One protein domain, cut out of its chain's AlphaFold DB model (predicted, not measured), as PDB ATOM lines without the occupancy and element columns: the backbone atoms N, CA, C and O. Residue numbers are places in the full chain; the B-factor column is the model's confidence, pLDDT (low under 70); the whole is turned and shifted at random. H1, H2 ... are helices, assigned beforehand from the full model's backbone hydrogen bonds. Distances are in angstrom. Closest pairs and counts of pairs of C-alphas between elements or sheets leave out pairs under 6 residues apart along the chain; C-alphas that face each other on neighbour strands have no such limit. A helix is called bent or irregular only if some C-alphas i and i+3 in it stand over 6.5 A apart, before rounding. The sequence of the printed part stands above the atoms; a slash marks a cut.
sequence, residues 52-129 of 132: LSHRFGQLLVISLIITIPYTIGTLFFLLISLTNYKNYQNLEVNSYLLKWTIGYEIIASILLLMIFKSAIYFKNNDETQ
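AT A GLANCE: This is residues 52 to 129 of the 132 residues of an uncharacterized protein of Sulfurovum sp. FS06-10 (UniProt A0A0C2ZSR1). Two long helices, H1 and H3, cross near their linked ends as a lopsided X, and their long free arms, residues 54 to 67 of H1 and 109 to 129 of H3, spread apart like a V. At the narrow end a loop with the tiny helix H2 joins the two short arms. The printed part has 78 residues with three named helices, in the order H1, H2, H3, and no named strand; its class is all helix. It is extended, with a radius of gyration of the C-alphas of 18.6 A, and flat in outline, spanning 61 by 36 by 18 A.

HOW THE PARTS SIT: Start with H1, residues 54 to 83, and look from it to H3, residues 94 to 129. They touch, and their closest C-alphas are those of Gly 73 and Gly 103, 4.8 A apart. H1 touches H3 with residues 69 to 77 alone, and H3 touches H1 with residues 96 to 107 alone. The two run opposite ways at a steep tilt of 55 degrees. Between them in the chain is H2, residues 85 to 88, close but not clearly touching H1; their closest C-alphas are those of Ser 81 and Tyr 88, 6.1 A apart. H2 and H3 are apart. Along the backbone, O i to N i+4 pairs are within hydrogen-bond range in 24 of 26 cases in H1 and 30 of 32 in H3, while H2 is too short for such a pair.

IN THESE COORDINATES: Find C-alpha 54 at (-1.050, -33.754, 0.463); from there H1 runs 44.3 A to C-alpha 83 at (33.116, -58.881, 13.325). H1 is neither bent nor irregular, but only just: C-alphas 66 and 69 are 6.2 A apart. After one residue, look for the four residues of H2, 85 to 88. Five residues later H3 begins at C-alpha 94, and it runs 54.0 A to C-alpha 129 at (21.019, -7.019, 10.476).

THE WHOLE: Look to Asn 90 and Gln 129 for the two C-alphas farthest apart, at 61.2 A. The first and last printed C-alphas, of Leu 52 and Gln 129, are 37.7 A apart. The printed part has no cut, and both links, H1 to H2 and H2 to H3, are tight. Residues 52 to 67, 82 to 87, 90 to 95 and 109 to 129 stand free. In the B-factor column the mean pLDDT of the printed part is 74.8; the model's confidence is under 70 at residue 52, residues 84 to 94 and residues 122 to 129.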
ATOM      1  N   LEU A  52       2.233 -34.978  -5.715       67.00
ATOM      2  CA  LEU A  52       1.892 -35.791  -4.560       67.00
ATOM      3  C   LEU A  52       0.630 -35.221  -3.933       67.00
ATOM      4  O   LEU A  52       0.561 -34.042  -3.599       67.00
ATOM      5  N   SER A  53      -0.366 -36.076  -3.706       73.38
ATOM      6  CA  SER A  53      -1.482 -35.681  -2.850       73.38
ATOM      7  C   SER A  53      -0.948 -35.313  -1.457       73.38
ATOM      8  O   SER A  53      -0.061 -35.988  -0.926       73.38
ATOM      9  N   HIS A  54      -1.501 -34.264  -0.841       70.19
ATOM     10  CA  HIS A  54      -1.050 -33.754   0.463       70.19
ATOM     11  C   HIS A  54      -0.949 -34.855   1.541       70.19
ATOM     12  O   HIS A  54      -0.023 -34.873   2.349       70.19
ATOM     13  N   ARG A  55      -1.861 -35.837   1.498       73.56
ATOM     14  CA  ARG A  55      -1.871 -37.002   2.398       73.56
ATOM     15  C   ARG A  55      -0.697 -37.956   2.165       73.56
ATOM     16  O   ARG A  55      -0.161 -38.504   3.121       73.56
ATOM     17  N   PHE A  56      -0.276 -38.147   0.918       80.31
ATOM     18  CA  PHE A  56       0.828 -39.050   0.595       80.31
ATOM     19  C   PHE A  56       2.182 -38.474   1.023       80.31
ATOM     20  O   PHE A  56       3.033 -39.215   1.504       80.31
ATOM     21  N   GLY A  57       2.362 -37.151   0.930       78.88
ATOM     22  CA  GLY A  57       3.565 -36.483   1.437       78.88
ATOM     23  C   GLY A  57       3.780 -36.728   2.935       78.88
ATOM     24  O   GLY A  57       4.874 -37.103   3.349       78.88
ATOM     25  N   GLN A  58       2.718 -36.611   3.739       77.75
ATOM     26  CA  GLN A  58       2.783 -36.888   5.180       77.75
ATOM     27  C   GLN A  58       3.134 -38.356   5.471       77.75
ATOM     28  O   GLN A  58       3.997 -38.629   6.304       77.75
ATOM     29  N   LEU A  59       2.521 -39.299   4.747       85.31
ATOM     30  CA  LEU A  59       2.808 -40.729   4.902       85.31
ATOM     31  C   LEU A  59       4.251 -41.083   4.523       85.31
ATOM     32  O   LEU A  59       4.879 -41.871   5.226       85.31
ATOM     33  N   LEU A  60       4.799 -40.481   3.464       84.81
ATOM     34  CA  LEU A  60       6.200 -40.679   3.083       84.81
ATOM     35  C   LEU A  60       7.160 -40.187   4.162       84.81
ATOM     36  O   LEU A  60       8.111 -40.892   4.490       84.81
ATOM     37  N   VAL A  61       6.911 -39.006   4.733       82.25
ATOM     38  CA  VAL A  61       7.758 -38.451   5.800       82.25
ATOM     39  C   VAL A  61       7.732 -39.356   7.031       82.25
ATOM     40  O   VAL A  61       8.789 -39.708   7.552       82.25
ATOM     41  N   ILE A  62       6.547 -39.806   7.453       85.50
ATOM     42  CA  ILE A  62       6.398 -40.754   8.568       85.50
ATOM     43  C   ILE A  62       7.121 -42.071   8.254       85.50
ATOM     44  O   ILE A  62       7.874 -42.586   9.081       85.50
ATOM     45  N   SER A  63       6.948 -42.596   7.040       84.12
ATOM     46  CA  SER A  63       7.616 -43.823   6.606       84.12
ATOM     47  C   SER A  63       9.136 -43.675   6.598       84.12
ATOM     48  O   SER A  63       9.817 -44.621   6.985       84.12
ATOM     49  N   LEU A  64       9.681 -42.522   6.207       83.62
ATOM     50  CA  LEU A  64      11.117 -42.223   6.236       83.62
ATOM     51  C   LEU A  64      11.657 -42.171   7.667       83.62
ATOM     52  O   LEU A  64      12.692 -42.772   7.947       83.62
ATOM     53  N   ILE A  65      10.929 -41.521   8.578       81.50
ATOM     54  CA  ILE A  65      11.291 -41.445  10.003       81.50
ATOM     55  C   ILE A  65      11.377 -42.842  10.626       81.50
ATOM     56  O   ILE A  65      12.234 -43.074  11.470       81.50
ATOM     57  N   ILE A  66      10.532 -43.782  10.195       82.81
ATOM     58  CA  ILE A  66      10.541 -45.161  10.701       82.81
ATOM     59  C   ILE A  66      11.607 -46.012   9.996       82.81
ATOM     60  O   ILE A  66      12.324 -46.775  10.641       82.81
ATOM     61  N   THR A  67      11.735 -45.898   8.672       82.94
ATOM     62  CA  THR A  67      12.604 -46.787   7.878       82.94
ATOM     63  C   THR A  67      14.088 -46.453   8.005       82.94
ATOM     64  O   THR A  67      14.903 -47.374   8.063       82.94
ATOM     65  N   ILE A  68      14.469 -45.175   8.109       82.62
ATOM     66  CA  ILE A  68      15.873 -44.761   8.285       82.62
ATOM     67  C   ILE A  68      16.523 -45.414   9.522       82.62
ATOM     68  O   ILE A  68      17.527 -46.109   9.364       82.62
ATOM     69  N   PRO A  69      15.983 -45.273  10.746       77.44
ATOM     70  CA  PRO A  69      16.604 -45.877  11.918       77.44
ATOM     71  C   PRO A  69      16.557 -47.401  11.885       77.44
ATOM     72  O   PRO A  69      17.500 -48.052  12.332       77.44
ATOM     73  N   TYR A  70      15.514 -47.983  11.289       79.19
ATOM     74  CA  TYR A  70      15.428 -49.430  11.140       79.19
ATOM     75  C   TYR A  70      16.526 -49.969  10.212       79.19
ATOM     76  O   TYR A  70      17.227 -50.916  10.564       79.19
ATOM     77  N   THR A  71      16.739 -49.337   9.055       81.94
ATOM     78  CA  THR A  71      17.788 -49.734   8.098       81.94
ATOM     79  C   THR A  71      19.189 -49.561   8.677       81.94
ATOM     80  O   THR A  71      20.004 -50.478   8.574       81.94
ATOM     81  N   ILE A  72      19.454 -48.447   9.362       82.81
ATOM     82  CA  ILE A  72      20.744 -48.187  10.016       82.81
ATOM     83  C   ILE A  72      20.994 -49.177  11.158       82.81
ATOM     84  O   ILE A  72      22.075 -49.758  11.230       82.81
ATOM     85  N   GLY A  73      19.995 -49.434  12.009       75.00
ATOM     86  CA  GLY A  73      20.098 -50.415  13.090       75.00
ATOM     87  C   GLY A  73      20.359 -51.830  12.568       75.00
ATOM     88  O   GLY A  73      21.201 -52.547  13.109       75.00
ATOM     89  N   THR A  74      19.709 -52.213  11.465       79.44
ATOM     90  CA  THR A  74      19.916 -53.526  10.828       79.44
ATOM     91  C   THR A  74      21.313 -53.640  10.210       79.44
ATOM     92  O   THR A  74      21.979 -54.664  10.372       79.44
ATOM     93  N   LEU A  75      21.800 -52.583   9.552       82.75
ATOM     94  CA  LEU A  75      23.155 -52.532   8.995       82.75
ATOM     95  C   LEU A  75      24.219 -52.609  10.100       82.75
ATOM     96  O   LEU A  75      25.203 -53.338   9.974       82.75
ATOM     97  N   PHE A  76      23.994 -51.906  11.209       77.12
ATOM     98  CA  PHE A  76      24.879 -51.925  12.369       77.12
ATOM     99  C   PHE A  76      24.903 -53.304  13.044       77.12
ATOM    100  O   PHE A  76      25.972 -53.827  13.363       77.12
ATOM    101  N   PHE A  77      23.739 -53.945  13.181       74.69
ATOM    102  CA  PHE A  77      23.620 -55.324  13.654       74.69
ATOM    103  C   PHE A  77      24.417 -56.296  12.773       74.69
ATOM    104  O   PHE A  77      25.180 -57.113  13.294       74.69
ATOM    105  N   LEU A  78      24.296 -56.174  11.446       80.44
ATOM    106  CA  LEU A  78      25.055 -56.983  10.490       80.44
ATOM    107  C   LEU A  78      26.569 -56.780  10.642       80.44
ATOM    108  O   LEU A  78      27.298 -57.766  10.746       80.44
ATOM    109  N   LEU A  79      27.040 -55.534  10.741       81.75
ATOM    110  CA  LEU A  79      28.459 -55.207  10.939       81.75
ATOM    111  C   LEU A  79      29.033 -55.835  12.217       81.75
ATOM    112  O   LEU A  79      30.102 -56.452  12.191       81.75
ATOM    113  N   ILE A  80      28.307 -55.745  13.333       74.50
ATOM    114  CA  ILE A  80      28.733 -56.365  14.597       74.50
ATOM    115  C   ILE A  80      28.742 -57.894  14.470       74.50
ATOM    116  O   ILE A  80      29.667 -58.545  14.963       74.50
ATOM    117  N   SER A  81      27.742 -58.471  13.792       73.69
ATOM    118  CA  SER A  81      27.644 -59.923  13.597       73.69
ATOM    119  C   SER A  81      28.800 -60.500  12.776       73.69
ATOM    120  O   SER A  81      29.329 -61.554  13.128       73.69
ATOM    121  N   LEU A  82      29.253 -59.773  11.750       76.19
ATOM    122  CA  LEU A  82      30.405 -60.136  10.921       76.19
ATOM    123  C   LEU A  82      31.713 -60.103  11.716       76.19
ATOM    124  O   LEU A  82      32.565 -60.970  11.550       76.19
ATOM    125  N   THR A  83      31.859 -59.121  12.605       74.06
ATOM    126  CA  THR A  83      33.116 -58.881  13.325       74.06
ATOM    127  C   THR A  83      33.348 -59.886  14.462       74.06
ATOM    128  O   THR A  83      34.489 -60.181  14.799       74.06
ATOM    129  N   ASN A  84      32.285 -60.444  15.055       67.56
ATOM    130  CA  ASN A  84      32.381 -61.345  16.211       67.56
ATOM    131  C   ASN A  84      31.410 -62.534  16.116       67.56
ATOM    132  O   ASN A  84      30.684 -62.834  17.066       67.56
ATOM    133  N   TYR A  85      31.423 -63.241  14.982       62.44
ATOM    134  CA  TYR A  85      30.509 -64.357  14.689       62.44
ATOM    135  C   TYR A  85      30.450 -65.423  15.803       62.44
ATOM    136  O   TYR A  85      29.375 -65.911  16.143       62.44
ATOM    137  N   LYS A  86      31.592 -65.728  16.445       65.56
ATOM    138  CA  LYS A  86      31.674 -66.689  17.563       65.56
ATOM    139  C   LYS A  86      30.962 -66.221  18.834       65.56
ATOM    140  O   LYS A  86      30.318 -67.028  19.492       65.56
ATOM    141  N   ASN A  87      31.038 -64.933  19.166       63.91
ATOM    142  CA  ASN A  87      30.325 -64.386  20.325       63.91
ATOM    143  C   ASN A  87      28.841 -64.164  20.016       63.91
ATOM    144  O   ASN A  87      28.033 -64.047  20.930       63.91
ATOM    145  N   TYR A  88      28.475 -64.121  18.734       59.31
ATOM    146  CA  TYR A  88      27.126 -63.800  18.293       59.31
ATOM    147  C   TYR A  88      26.112 -64.920  18.503       59.31
ATOM    148  O   TYR A  88      24.958 -64.635  18.810       59.31
ATOM    149  N   GLN A  89      26.536 -66.180  18.371       62.06
ATOM    150  CA  GLN A  89      25.649 -67.334  18.566       62.06
ATOM    151  C   GLN A  89      25.134 -67.468  20.007       62.06
ATOM    152  O   GLN A  89      24.096 -68.081  20.216       62.06
ATOM    153  N   ASN A  90      25.814 -66.849  20.979       65.94
ATOM    154  CA  ASN A  90      25.433 -66.881  22.393       65.94
ATOM    155  C   ASN A  90      24.661 -65.632  22.851       65.94
ATOM    156  O   ASN A  90      24.397 -65.479  24.041       65.94
ATOM    157  N   LEU A  91      24.330 -64.705  21.945       62.31
ATOM    158  CA  LEU A  91      23.625 -63.481  22.318       62.31
ATOM    159  C   LEU A  91      22.118 -63.730  22.395       62.31
ATOM    160  O   LEU A  91      21.451 -63.929  21.383       62.31
ATOM    161  N   GLU A  92      21.592 -63.666  23.615       65.06
ATOM    162  CA  GLU A  92      20.159 -63.680  23.897       65.06
ATOM    163  C   GLU A  92      19.427 -62.545  23.161       65.06
ATOM    164  O   GLU A  92      19.982 -61.470  22.911       65.06
ATOM    165  N   VAL A  93      18.142 -62.763  22.863       62.28
ATOM    166  CA  VAL A  93      17.247 -61.845  22.129       62.28
ATOM    167  C   VAL A  93      17.247 -60.420  22.718       62.28
ATOM    168  O   VAL A  93      17.092 -59.443  21.989       62.28
ATOM    169  N   ASN A  94      17.535 -60.273  24.015       66.94
ATOM    170  CA  ASN A  94      17.687 -58.980  24.693       66.94
ATOM    171  C   ASN A  94      18.848 -58.124  24.147       66.94
ATOM    172  O   ASN A  94      18.770 -56.895  24.122       66.94
ATOM    173  N   SER A  95      19.916 -58.749  23.648       71.88
ATOM    174  CA  SER A  95      21.053 -58.040  23.053       71.88
ATOM    175  C   SER A  95      20.715 -57.418  21.691       71.88
ATOM    176  O   SER A  95      21.363 -56.456  21.274       71.88
ATOM    177  N   TYR A  96      19.683 -57.922  21.000       71.38
ATOM    178  CA  TYR A  96      19.183 -57.314  19.764       71.38
ATOM    179  C   TYR A  96      18.598 -55.924  20.033       71.38
ATOM    180  O   TYR A  96      18.996 -54.958  19.384       71.38
ATOM    181  N   LEU A  97      17.714 -55.818  21.032       74.31
ATOM    182  CA  LEU A  97      17.103 -54.550  21.439       74.31
ATOM    183  C   LEU A  97      18.161 -53.525  21.841       74.31
ATOM    184  O   LEU A  97      18.077 -52.382  21.409       74.31
ATOM    185  N   LEU A  98      19.187 -53.952  22.586       75.31
ATOM    186  CA  LEU A  98      20.289 -53.086  23.011       75.31
ATOM    187  C   LEU A  98      21.075 -52.503  21.821       75.31
ATOM    188  O   LEU A  98      21.408 -51.321  21.794       75.31
ATOM    189  N   LYS A  99      21.372 -53.325  20.809       72.81
ATOM    190  CA  LYS A  99      22.061 -52.864  19.589       72.81
ATOM    191  C   LYS A  99      21.179 -51.938  18.756       72.81
ATOM    192  O   LYS A  99      21.681 -50.995  18.149       72.81
ATOM    193  N   TRP A 100      19.877 -52.205  18.734       75.56
ATOM    194  CA  TRP A 100      18.902 -51.383  18.027       75.56
ATOM    195  C   TRP A 100      18.743 -49.998  18.671       75.56
ATOM    196  O   TRP A 100      18.778 -48.993  17.959       75.56
ATOM    197  N   THR A 101      18.670 -49.911  20.005       79.50
ATOM    198  CA  THR A 101      18.644 -48.624  20.724       79.50
ATOM    199  C   THR A 101      19.929 -47.825  20.537       79.50
ATOM    200  O   THR A 101      19.853 -46.617  20.330       79.50
ATOM    201  N   ILE A 102      21.097 -48.475  20.496       78.56
ATOM    202  CA  ILE A 102      22.369 -47.803  20.168       78.56
ATOM    203  C   ILE A 102      22.325 -47.165  18.769       78.56
ATOM    204  O   ILE A 102      22.806 -46.047  18.585       78.56
ATOM    205  N   GLY A 103      21.710 -47.833  17.787       74.81
ATOM    206  CA  GLY A 103      21.504 -47.264  16.451       74.81
ATOM    207  C   GLY A 103      20.633 -46.001  16.467       74.81
ATOM    208  O   GLY A 103      20.959 -45.020  15.796       74.81
ATOM    209  N   TYR A 104      19.566 -46.000  17.272       78.94
ATOM    210  CA  TYR A 104      18.713 -44.823  17.476       78.94
ATOM    211  C   TYR A 104      19.467 -43.662  18.126       78.94
ATOM    212  O   TYR A 104      19.331 -42.524  17.679       78.94
ATOM    213  N   GLU A 105      20.295 -43.948  19.128       80.06
ATOM    214  CA  GLU A 105      21.044 -42.934  19.874       80.06
ATOM    215  C   GLU A 105      22.034 -42.174  18.979       80.06
ATOM    216  O   GLU A 105      22.173 -40.951  19.073       80.06
ATOM    217  N   ILE A 106      22.686 -42.884  18.048       79.69
ATOM    218  CA  ILE A 106      23.608 -42.284  17.074       79.69
ATOM    219  C   ILE A 106      22.856 -41.325  16.143       79.69
ATOM    220  O   ILE A 106      23.301 -40.196  15.921       79.69
ATOM    221  N   ILE A 107      21.699 -41.742  15.620       81.44
ATOM    222  CA  ILE A 107      20.880 -40.906  14.728       81.44
ATOM    223  C   ILE A 107      20.347 -39.687  15.479       81.44
ATOM    224  O   ILE A 107      20.444 -38.569  14.968       81.44
ATOM    225  N   ALA A 108      19.832 -39.885  16.694       82.56
ATOM    226  CA  ALA A 108      19.354 -38.808  17.550       82.56
ATOM    227  C   ALA A 108      20.469 -37.796  17.844       82.56
ATOM    228  O   ALA A 108      20.252 -36.595  17.703       82.56
ATOM    229  N   SER A 109      21.683 -38.267  18.149       83.94
ATOM    230  CA  SER A 109      22.853 -37.413  18.389       83.94
ATOM    231  C   SER A 109      23.236 -36.583  17.159       83.94
ATOM    232  O   SER A 109      23.485 -35.382  17.275       83.94
ATOM    233  N   ILE A 110      23.240 -37.185  15.962       85.44
ATOM    234  CA  ILE A 110      23.519 -36.471  14.703       85.44
ATOM    235  C   ILE A 110      22.439 -35.418  14.428       85.44
ATOM    236  O   ILE A 110      22.758 -34.281  14.066       85.44
ATOM    237  N   LEU A 111      21.167 -35.773  14.619       85.44
ATOM    238  CA  LEU A 111      20.042 -34.868  14.413       85.44
ATOM    239  C   LEU A 111      20.090 -33.690  15.396       85.44
ATOM    240  O   LEU A 111      19.923 -32.539  14.993       85.44
ATOM    241  N   LEU A 112      20.409 -33.959  16.664       83.38
ATOM    242  CA  LEU A 112      20.586 -32.938  17.694       83.38
ATOM    243  C   LEU A 112      21.736 -31.984  17.342       83.38
ATOM    244  O   LEU A 112      21.570 -30.767  17.428       83.38
ATOM    245  N   LEU A 113      22.873 -32.510  16.874       87.56
ATOM    246  CA  LEU A 113      24.002 -31.701  16.403       87.56
ATOM    247  C   LEU A 113      23.627 -30.826  15.200       87.56
ATOM    248  O   LEU A 113      24.041 -29.668  15.133       87.56
ATOM    249  N   MET A 114      22.829 -31.343  14.262       83.31
ATOM    250  CA  MET A 114      22.322 -30.555  13.132       83.31
ATOM    251  C   MET A 114      21.407 -29.414  13.589       83.31
ATOM    252  O   MET A 114      21.590 -28.280  13.138       83.31
ATOM    253  N   ILE A 115      20.468 -29.688  14.501       80.38
ATOM    254  CA  ILE A 115      19.582 -28.666  15.078       80.38
ATOM    255  C   ILE A 115      20.412 -27.606  15.806       80.38
ATOM    256  O   ILE A 115      20.223 -26.412  15.576       80.38
ATOM    257  N   PHE A 116      21.377 -28.027  16.624       83.75
ATOM    258  CA  PHE A 116      22.246 -27.126  17.375       83.75
ATOM    259  C   PHE A 116      23.089 -26.232  16.455       83.75
ATOM    260  O   PHE A 116      23.130 -25.013  16.626       83.75
ATOM    261  N   LYS A 117      23.695 -26.815  15.412       82.62
ATOM    262  CA  LYS A 117      24.416 -26.066  14.373       82.62
ATOM    263  C   LYS A 117      23.505 -25.044  13.688       82.62
ATOM    264  O   LYS A 117      23.921 -23.906  13.472       82.62
ATOM    265  N   SER A 118      22.277 -25.435  13.352       77.06
ATOM    266  CA  SER A 118      21.296 -24.539  12.734       77.06
ATOM    267  C   SER A 118      20.910 -23.388  13.668       77.06
ATOM    268  O   SER A 118      20.842 -22.243  13.225       77.06
ATOM    269  N   ALA A 119      20.713 -23.663  14.959       76.75
ATOM    270  CA  ALA A 119      20.369 -22.656  15.960       76.75
ATOM    271  C   ALA A 119      21.483 -21.609  16.143       76.75
ATOM    272  O   ALA A 119      21.203 -20.412  16.188       76.75
ATOM    273  N   ILE A 120      22.750 -22.038  16.176       77.31
ATOM    274  CA  ILE A 120      23.898 -21.115  16.234       77.31
ATOM    275  C   ILE A 120      23.970 -20.253  14.968       77.31
ATOM    276  O   ILE A 120      24.164 -19.040  15.050       77.31
ATOM    277  N   TYR A 121      23.801 -20.867  13.795       75.12
ATOM    278  CA  TYR A 121      23.867 -20.151  12.521       75.12
ATOM    279  C   TYR A 121      22.737 -19.121  12.366       75.12
ATOM    280  O   TYR A 121      22.956 -18.055  11.797       75.12
ATOM    281  N   PHE A 122      21.551 -19.407  12.910       69.25
ATOM    282  CA  PHE A 122      20.426 -18.474  12.934       69.25
ATOM    283  C   PHE A 122      20.755 -17.202  13.732       69.25
ATOM    284  O   PHE A 122      20.645 -16.103  13.196       69.25
ATOM    285  N   LYS A 123      21.276 -17.347  14.959       62.59
ATOM    286  CA  LYS A 123      21.635 -16.205  15.817       62.59
ATOM    287  C   LYS A 123      22.664 -15.270  15.166       62.59
ATOM    288  O   LYS A 123      22.528 -14.052  15.238       62.59
ATOM    289  N   ASN A 124      23.673 -15.833  14.503       60.28
ATOM    290  CA  ASN A 124      24.736 -15.038  13.884       60.28
ATOM    291  C   ASN A 124      24.264 -14.206  12.681       60.28
ATOM    292  O   ASN A 124      24.930 -13.233  12.346       60.28
ATOM    293  N   ASN A 125      23.154 -14.569  12.030       58.16
ATOM    294  CA  ASN A 125      22.608 -13.805  10.904       58.16
ATOM    295  C   ASN A 125      21.680 -12.659  11.345       58.16
ATOM    296  O   ASN A 125      21.520 -11.698  10.592       58.16
ATOM    297  N   ASP A 126      21.103 -12.734  12.548       55.19
ATOM    298  CA  ASP A 126      20.242 -11.681  13.097       55.19
ATOM    299  C   ASP A 126      21.060 -10.500  13.652       55.19
ATOM    300  O   ASP A 126      20.700  -9.340  13.448       55.19
ATOM    301  N   GLU A 127      22.210 -10.758  14.287       54.09
ATOM    302  CA  GLU A 127      23.070  -9.697  14.845       54.09
ATOM    303  C   GLU A 127      23.699  -8.795  13.763       54.09
ATOM    304  O   GLU A 127      23.924  -7.603  13.991       54.09
ATOM    305  N   THR A 128      23.930  -9.319  12.558       52.16
ATOM    306  CA  THR A 128      24.450  -8.552  11.412       52.16
ATOM    307  C   THR A 128      23.405  -7.620  10.793       52.16
ATOM    308  O   THR A 128      23.781  -6.635  10.163       52.16
ATOM    309  N   GLN A 129      22.104  -7.871  10.992       49.78
ATOM    310  CA  GLN A 129      21.019  -7.019  10.476       49.78
ATOM    311  C   GLN A 129      20.733  -5.804  11.379       49.78
ATOM    312  O   GLN A 129      20.122  -4.847  10.923       49.78
TER     313      GLN A 129